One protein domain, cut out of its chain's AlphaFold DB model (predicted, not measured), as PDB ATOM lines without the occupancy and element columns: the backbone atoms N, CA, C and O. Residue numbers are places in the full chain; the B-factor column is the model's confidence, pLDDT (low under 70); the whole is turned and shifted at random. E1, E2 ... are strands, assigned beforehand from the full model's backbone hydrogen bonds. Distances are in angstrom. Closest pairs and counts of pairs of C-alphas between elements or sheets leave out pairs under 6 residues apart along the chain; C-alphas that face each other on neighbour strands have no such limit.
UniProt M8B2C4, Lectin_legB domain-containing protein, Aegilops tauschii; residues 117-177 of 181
ATOM      1  N   ASN A 117     -30.259 -64.535 143.846       65.94
ATOM      2  CA  ASN A 117     -29.914 -65.939 144.079       65.94
ATOM      3  C   ASN A 117     -28.389 -66.146 144.008       65.94
ATOM      4  O   ASN A 117     -27.778 -65.980 142.953       65.94
ATOM      5  N   ALA A 118     -27.778 -66.592 145.110       66.94
ATOM      6  CA  ALA A 118     -26.338 -66.837 145.221       66.94
ATOM      7  C   ALA A 118     -25.761 -67.827 144.180       66.94
ATOM      8  O   ALA A 118     -24.551 -67.823 143.956       66.94
ATOM      9  N   THR A 119     -26.595 -68.646 143.522       64.31
ATOM     10  CA  THR A 119     -26.177 -69.543 142.427       64.31
ATOM     11  C   THR A 119     -26.223 -68.899 141.034       64.31
ATOM     12  O   THR A 119     -26.075 -69.609 140.041       64.31
ATOM     13  N   ASN A 120     -26.470 -67.589 140.918       55.28
ATOM     14  CA  ASN A 120     -26.405 -66.877 139.633       55.28
ATOM     15  C   ASN A 120     -24.970 -66.821 139.082       55.28
ATOM     16  O   ASN A 120     -24.778 -66.891 137.872       55.28
ATOM     17  N   HIS A 121     -23.977 -66.706 139.968       56.62
ATOM     18  CA  HIS A 121     -22.559 -66.512 139.652       56.62
ATOM     19  C   HIS A 121     -22.289 -65.322 138.710       56.62
ATOM     20  O   HIS A 121     -21.399 -65.369 137.863       56.62
ATOM     21  N   ILE A 122     -23.059 -64.241 138.885       54.16
ATOM     22  CA  ILE A 122     -22.938 -62.990 138.126       54.16
ATOM     23  C   ILE A 122     -22.156 -61.972 138.958       54.16
ATOM     24  O   ILE A 122     -22.469 -61.756 140.129       54.16
ATOM     25  N   PHE A 123     -21.184 -61.317 138.325       57.56
ATOM     26  CA  PHE A 123     -20.547 -60.095 138.809       57.56
ATOM     27  C   PHE A 123     -20.607 -59.048 137.695       57.56
ATOM     28  O   PHE A 123     -20.312 -59.374 136.541       57.56
ATOM     29  N   GLY A 124     -20.996 -57.819 138.026       59.09
ATOM     30  CA  GLY A 124     -21.183 -56.736 137.064       59.09
ATOM     31  C   GLY A 124     -20.628 -55.407 137.563       59.09
ATOM     32  O   GLY A 124     -20.487 -55.187 138.763       59.09
ATOM     33  N   VAL A 125     -20.325 -54.517 136.618       57.72
ATOM     34  CA  VAL A 125     -20.164 -53.083 136.870       57.72
ATOM     35  C   VAL A 125     -21.157 -52.384 135.957       57.72
ATOM     36  O   VAL A 125     -21.064 -52.509 134.734       57.72
ATOM     37  N   GLU A 126     -22.129 -51.710 136.554       65.81
ATOM     38  CA  GLU A 126     -23.214 -51.035 135.843       65.81
ATOM     39  C   GLU A 126     -22.901 -49.550 135.621       65.81
ATOM     40  O   GLU A 126     -22.130 -48.933 136.359       65.81
ATOM     41  N   LEU A 127     -23.505 -48.989 134.574       67.88
ATOM     42  CA  LEU A 127     -23.463 -47.571 134.220       67.88
ATOM     43  C   LEU A 127     -24.911 -47.125 133.982       67.88
ATOM     44  O   LEU A 127     -25.330 -46.993 132.827       67.88
ATOM     45  N   ASP A 128     -25.696 -46.993 135.052       67.19
ATOM     46  CA  ASP A 128     -27.135 -46.758 134.923       67.19
ATOM     47  C   ASP A 128     -27.471 -45.276 134.672       67.19
ATOM     48  O   ASP A 128     -26.776 -44.341 135.071       67.19
ATOM     49  N   THR A 129     -28.563 -45.095 133.939       70.25
ATOM     50  CA  THR A 129     -29.159 -43.843 133.473       70.25
ATOM     51  C   THR A 129     -30.663 -43.765 133.791       70.25
ATOM     52  O   THR A 129     -31.361 -42.900 133.256       70.25
ATOM     53  N   ILE A 130     -31.193 -44.702 134.596       60.78
ATOM     54  CA  ILE A 130     -32.612 -44.833 134.962       60.78
ATOM     55  C   ILE A 130     -32.718 -45.292 136.427       60.78
ATOM     56  O   ILE A 130     -32.226 -46.357 136.766       60.78
ATOM     57  N   GLN A 131     -33.415 -44.548 137.296       74.31
ATOM     58  CA  GLN A 131     -33.618 -44.985 138.688       74.31
ATOM     59  C   GLN A 131     -34.728 -46.051 138.816       74.31
ATOM     60  O   GLN A 131     -35.919 -45.736 138.713       74.31
ATOM     61  N   SER A 132     -34.342 -47.281 139.149       65.56
ATOM     62  CA  SER A 132     -35.192 -48.454 139.396       65.56
ATOM     63  C   SER A 132     -35.414 -48.680 140.900       65.56
ATOM     64  O   SER A 132     -34.612 -49.273 141.620       65.56
ATOM     65  N   LYS A 133     -36.543 -48.211 141.439       67.12
ATOM     66  CA  LYS A 133     -36.796 -48.247 142.899       67.12
ATOM     67  C   LYS A 133     -37.015 -49.657 143.453       67.12
ATOM     68  O   LYS A 133     -36.835 -49.875 144.647       67.12
ATOM     69  N   GLU A 134     -37.362 -50.605 142.593       56.38
ATOM     70  CA  GLU A 134     -37.400 -52.041 142.869       56.38
ATOM     71  C   GLU A 134     -36.019 -52.664 143.146       56.38
ATOM     72  O   GLU A 134     -35.956 -53.693 143.823       56.38
ATOM     73  N   PHE A 135     -34.929 -52.038 142.686       71.62
ATOM     74  CA  PHE A 135     -33.548 -52.492 142.902       71.62
ATOM     75  C   PHE A 135     -32.757 -51.609 143.890       71.62
ATOM     76  O   PHE A 135     -31.686 -52.003 144.345       71.62
ATOM     77  N   GLN A 136     -33.389 -50.533 144.385       78.44
ATOM     78  CA  GLN A 136     -32.908 -49.612 145.435       78.44
ATOM     79  C   GLN A 136     -31.814 -48.626 144.982       78.44
ATOM     80  O   GLN A 136     -31.041 -48.121 145.798       78.44
ATOM     81  N   ASP A 137     -31.814 -48.308 143.692       77.06
ATOM     82  CA  ASP A 137     -30.906 -47.388 143.011       77.06
ATOM     83  C   ASP A 137     -30.830 -46.003 143.686       77.06
ATOM     84  O   ASP A 137     -31.872 -45.397 143.983       77.06
ATOM     85  N   PRO A 138     -29.622 -45.441 143.894       79.25
ATOM     86  CA  PRO A 138     -29.455 -44.169 144.599       79.25
ATOM     87  C   PRO A 138     -30.052 -42.981 143.828       79.25
ATOM     88  O   PRO A 138     -30.695 -42.118 144.428       79.25
ATOM     89  N   ASP A 139     -29.862 -42.957 142.509       84.00
ATOM     90  CA  ASP A 139     -30.289 -41.914 141.576       84.00
ATOM     91  C   ASP A 139     -30.288 -42.452 140.127       84.00
ATOM     92  O   ASP A 139     -30.039 -43.636 139.898       84.00
ATOM     93  N   ASP A 140     -30.602 -41.598 139.151       73.44
ATOM     94  CA  ASP A 140     -30.688 -41.912 137.719       73.44
ATOM     95  C   ASP A 140     -29.382 -41.665 136.931       73.44
ATOM     96  O   ASP A 140     -29.412 -41.568 135.705       73.44
ATOM     97  N   ASN A 141     -28.230 -41.552 137.603       77.00
ATOM     98  CA  ASN A 141     -26.922 -41.370 136.970       77.00
ATOM     99  C   ASN A 141     -25.800 -41.936 137.859       77.00
ATOM    100  O   ASN A 141     -25.011 -41.182 138.435       77.00
ATOM    101  N   HIS A 142     -25.706 -43.263 137.973       78.12
ATOM    102  CA  HIS A 142     -24.784 -43.911 138.907       78.12
ATOM    103  C   HIS A 142     -23.927 -45.020 138.275       78.12
ATOM    104  O   HIS A 142     -24.276 -45.645 137.278       78.12
ATOM    105  N   VAL A 143     -22.762 -45.245 138.884       77.81
ATOM    106  CA  VAL A 143     -21.901 -46.409 138.663       77.81
ATOM    107  C   VAL A 143     -22.091 -47.345 139.846       77.81
ATOM    108  O   VAL A 143     -21.997 -46.908 140.998       77.81
ATOM    109  N   GLY A 144     -22.333 -48.619 139.573       73.75
ATOM    110  CA  GLY A 144     -22.575 -49.622 140.605       73.75
ATOM    111  C   GLY A 144     -21.799 -50.916 140.396       73.75
ATOM    112  O   GLY A 144     -21.077 -51.085 139.410       73.75
ATOM    113  N   ILE A 145     -21.904 -51.809 141.376       74.75
ATOM    114  CA  ILE A 145     -21.233 -53.107 141.407       74.75
ATOM    115  C   ILE A 145     -22.274 -54.159 141.767       74.75
ATOM    116  O   ILE A 145     -22.763 -54.189 142.896       74.75
ATOM    117  N   ASP A 146     -22.549 -55.061 140.833       69.19
ATOM    118  CA  ASP A 146     -23.516 -56.140 140.995       69.19
ATOM    119  C   ASP A 146     -22.849 -57.437 141.441       69.19
ATOM    120  O   ASP A 146     -21.800 -57.838 140.928       69.19
ATOM    121  N   ALA A 147     -23.514 -58.154 142.347       71.44
ATOM    122  CA  ALA A 147     -23.146 -59.509 142.737       71.44
ATOM    123  C   ALA A 147     -24.406 -60.372 142.881       71.44
ATOM    124  O   ALA A 147     -25.133 -60.278 143.868       71.44
ATOM    125  N   ASN A 148     -24.658 -61.241 141.896       59.69
ATOM    126  CA  ASN A 148     -25.817 -62.145 141.814       59.69
ATOM    127  C   ASN A 148     -27.208 -61.476 141.831       59.69
ATOM    128  O   ASN A 148     -28.220 -62.176 141.908       59.69
ATOM    129  N   SER A 149     -27.269 -60.152 141.760       66.19
ATOM    130  CA  SER A 149     -28.459 -59.322 141.927       66.19
ATOM    131  C   SER A 149     -28.367 -58.133 140.978       66.19
ATOM    132  O   SER A 149     -27.254 -57.771 140.618       66.19
ATOM    133  N   LEU A 150     -29.512 -57.547 140.624       66.75
ATOM    134  CA  LEU A 150     -29.617 -56.190 140.066       66.75
ATOM    135  C   LEU A 150     -29.693 -55.117 141.169       66.75
ATOM    136  O   LEU A 150     -29.724 -53.934 140.880       66.75
ATOM    137  N   GLN A 151     -29.777 -55.522 142.445       81.06
ATOM    138  CA  GLN A 151     -29.479 -54.607 143.545       81.06
ATOM    139  C   GLN A 151     -27.961 -54.552 143.732       81.06
ATOM    140  O   GLN A 151     -27.370 -55.485 144.290       81.06
ATOM    141  N   SER A 152     -27.387 -53.424 143.330       79.81
ATOM    142  CA  SER A 152     -25.985 -53.063 143.512       79.81
ATOM    143  C   SER A 152     -25.510 -53.263 144.960       79.81
ATOM    144  O   SER A 152     -26.113 -52.748 145.907       79.81
ATOM    145  N   ILE A 153     -24.387 -53.962 145.161       86.00
ATOM    146  CA  ILE A 153     -23.747 -54.089 146.486       86.00
ATOM    147  C   ILE A 153     -22.995 -52.816 146.898       86.00
ATOM    148  O   ILE A 153     -22.737 -52.609 148.085       86.00
ATOM    149  N   ALA A 154     -22.641 -51.961 145.934       83.50
ATOM    150  CA  ALA A 154     -22.069 -50.640 146.168       83.50
ATOM    151  C   ALA A 154     -22.260 -49.738 144.939       83.50
ATOM    152  O   ALA A 154     -21.662 -49.992 143.898       83.50
ATOM    153  N   ALA A 155     -23.012 -48.643 145.097       82.38
ATOM    154  CA  ALA A 155     -23.247 -47.644 144.053       82.38
ATOM    155  C   ALA A 155     -22.728 -46.241 144.429       82.38
ATOM    156  O   ALA A 155     -22.599 -45.882 145.611       82.38
ATOM    157  N   ARG A 156     -22.415 -45.431 143.412       82.75
ATOM    158  CA  ARG A 156     -21.962 -44.033 143.506       82.75
ATOM    159  C   ARG A 156     -22.487 -43.221 142.328       82.75
ATOM    160  O   ARG A 156     -22.450 -43.712 141.207       82.75
ATOM    161  N   HIS A 157     -22.874 -41.968 142.566       85.25
ATOM    162  CA  HIS A 157     -23.178 -41.027 141.484       85.25
ATOM    163  C   HIS A 157     -22.012 -40.955 140.488       85.25
ATOM    164  O   HIS A 157     -20.846 -40.913 140.895       85.25
ATOM    165  N   ALA A 158     -22.314 -40.962 139.193       82.25
ATOM    166  CA  ALA A 158     -21.306 -41.043 138.152       82.25
ATOM    167  C   ALA A 158     -20.546 -39.717 138.008       82.25
ATOM    168  O   ALA A 158     -21.122 -38.645 137.821       82.25
ATOM    169  N   GLY A 159     -19.221 -39.803 138.092       79.88
ATOM    170  CA  GLY A 159     -18.308 -38.665 138.069       79.88
ATOM    171  C   GLY A 159     -16.858 -39.112 138.197       79.88
ATOM    172  O   GLY A 159     -16.569 -40.304 138.314       79.88
ATOM    173  N   TYR A 160     -15.942 -38.151 138.167       75.00
ATOM    174  CA  TYR A 160     -14.501 -38.377 138.305       75.00
ATOM    175  C   TYR A 160     -13.881 -37.330 139.231       75.00
ATOM    176  O   TYR A 160     -14.432 -36.246 139.411       75.00
ATOM    177  N   TYR A 161     -12.728 -37.650 139.816       73.69
ATOM    178  CA  TYR A 161     -11.931 -36.694 140.586       73.69
ATOM    179  C   TYR A 161     -10.837 -36.107 139.691       73.69
ATOM    180  O   TYR A 161     -10.251 -36.824 138.882       73.69
ATOM    181  N   TYR A 162     -10.553 -34.809 139.814       70.94
ATOM    182  CA  TYR A 162      -9.428 -34.185 139.112       70.94
ATOM    183  C   TYR A 162      -8.161 -34.212 139.977       70.94
ATOM    184  O   TYR A 162      -8.051 -33.439 140.932       70.94
ATOM    185  N   ASP A 163      -7.183 -35.049 139.606       76.56
ATOM    186  CA  ASP A 163      -5.943 -35.361 140.353       76.56
ATOM    187  C   ASP A 163      -5.217 -34.168 140.999       76.56
ATOM    188  O   ASP A 163      -4.537 -34.310 142.012       76.56
ATOM    189  N   LYS A 164      -5.302 -32.980 140.389       80.12
ATOM    190  CA  LYS A 164      -4.565 -31.781 140.826       80.12
ATOM    191  C   LYS A 164      -5.293 -30.955 141.884       80.12
ATOM    192  O   LYS A 164      -4.690 -30.038 142.437       80.12
ATOM    193  N   THR A 165      -6.581 -31.207 142.103       79.06
ATOM    194  CA  THR A 165      -7.433 -30.420 143.010       79.06
ATOM    195  C   THR A 165      -8.323 -31.272 143.911       79.06
ATOM    196  O   THR A 165      -9.035 -30.696 144.725       79.06
ATOM    197  N   ASP A 166      -8.317 -32.601 143.745       81.94
ATOM    198  CA  ASP A 166      -9.208 -33.556 144.428       81.94
ATOM    199  C   ASP A 166     -10.702 -33.172 144.319       81.94
ATOM    200  O   ASP A 166     -11.524 -33.416 145.199       81.94
ATOM    201  N   ALA A 167     -11.054 -32.502 143.217       81.38
ATOM    202  CA  ALA A 167     -12.397 -31.995 142.980       81.38
ATOM    203  C   ALA A 167     -13.218 -33.047 142.235       81.38
ATOM    204  O   ALA A 167     -12.798 -33.509 141.172       81.38
ATOM    205  N   PHE A 168     -14.387 -33.392 142.775       80.00
ATOM    206  CA  PHE A 168     -15.363 -34.224 142.081       80.00
ATOM    207  C   PHE A 168     -16.033 -33.438 140.947       80.00
ATOM    208  O   PHE A 168     -16.416 -32.278 141.116       80.00
ATOM    209  N   HIS A 169     -16.187 -34.090 139.800       73.56
ATOM    210  CA  HIS A 169     -16.833 -33.563 138.608       73.56
ATOM    211  C   HIS A 169     -17.887 -34.550 138.105       73.56
ATOM    212  O   HIS A 169     -17.556 -35.675 137.719       73.56
ATOM    213  N   ASP A 170     -19.144 -34.104 138.070       79.12
ATOM    214  CA  ASP A 170     -20.283 -34.896 137.602       79.12
ATOM    215  C   ASP A 170     -20.076 -35.374 136.154       79.12
ATOM    216  O   ASP A 170     -19.757 -34.593 135.248       79.12
ATOM    217  N   LEU A 171     -20.316 -36.664 135.919       73.69
ATOM    218  CA  LEU A 171     -20.275 -37.289 134.603       73.69
ATOM    219  C   LEU A 171     -21.665 -37.836 134.280       73.69
ATOM    220  O   LEU A 171     -22.018 -38.950 134.652       73.69
ATOM    221  N   LEU A 172     -22.455 -37.034 133.567       73.94
ATOM    222  CA  LEU A 172     -23.783 -37.435 133.105       73.94
ATOM    223  C   LEU A 172     -23.660 -38.516 132.018       73.94
ATOM    224  O   LEU A 172     -23.434 -38.200 130.843       73.94
ATOM    225  N   LEU A 173     -23.839 -39.782 132.398       61.53
ATOM    226  CA  LEU A 173     -23.752 -40.967 131.537       61.53
ATOM    227  C   LEU A 173     -24.747 -40.884 130.367       61.53
ATOM    228  O   LEU A 173     -24.403 -41.166 129.217       61.53
ATOM    229  N   ILE A 174     -25.953 -40.370 130.629       66.88
ATOM    230  CA  ILE A 174     -27.011 -40.155 129.627       66.88
ATOM    231  C   ILE A 174     -26.697 -39.026 128.618       66.88
ATOM    232  O   ILE A 174     -27.416 -38.849 127.635       66.88
ATOM    233  N   SER A 175     -25.622 -38.249 128.809       64.62
ATOM    234  CA  SER A 175     -25.342 -37.050 127.996       64.62
ATOM    235  C   SER A 175     -25.037 -37.317 126.516       64.62
ATOM    236  O   SER A 175     -25.020 -36.373 125.723       64.62
ATOM    237  N   GLY A 176     -24.745 -38.567 126.136       52.00
ATOM    238  CA  GLY A 176     -24.418 -38.963 124.760       52.00
ATOM    239  C   GLY A 176     -23.117 -38.360 124.206       52.00
ATOM    240  O   GLY A 176     -22.815 -38.521 123.021       52.00
ATOM    241  N   LYS A 177     -22.344 -37.655 125.040       54.22
ATOM    242  CA  LYS A 177     -21.016 -37.134 124.699       54.22
ATOM    243  C   LYS A 177     -19.998 -38.275 124.711       54.22
ATOM    244  O   LYS A 177     -20.173 -39.271 125.407       54.22
TER     245      LYS A 177
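This is residues 117 to 177 of the 181 residues of the protein "Lectin_legB domain-containing protein" of Aegilops tauschii (UniProt M8B2C4). With little regular structure, this is a small sheet of three strands, E1 - E2 - E3, continued by a hairpin, E4 and E5, whose tip, residues 162 to 167, sticks out. The 61 printed residues have five named strands, E1 to E5 in order, with 24 residues, all strand; both sheets are antiparallel. It is a loose rod of 43 by 21 by 19 A, radius of gyration of the C-alphas 13.3 A.

Start at E1, residues 123 to 128, a hairpin with E2, residues 142 to 147; N 124 and O 146 are 3.0 A apart. E3, residues 154 to 157, completes a meander, each strand the antiparallel neighbour of the one before; N 143 and O 156 are 2.8 A apart. E3 runs on into E4, residues 159 to 162, at 73 degrees. E4 and E5, residues 167 to 170, form a hairpin; N 160 and O 169 are 3.0 A apart.

Find C-alpha 123 at (-20.547, -60.095, 138.809); E1 runs 15.4 A from there. E2 spans 16.1 A, E3 10.8 A, E4 and E5 10.0 A each; E5 ends at (-20.283, -34.896, 137.602).

The printed part has no cut. The link E1 to E2 is long. Mean pLDDT of the printed part is 71.4; residues under 70 include 117 to 128.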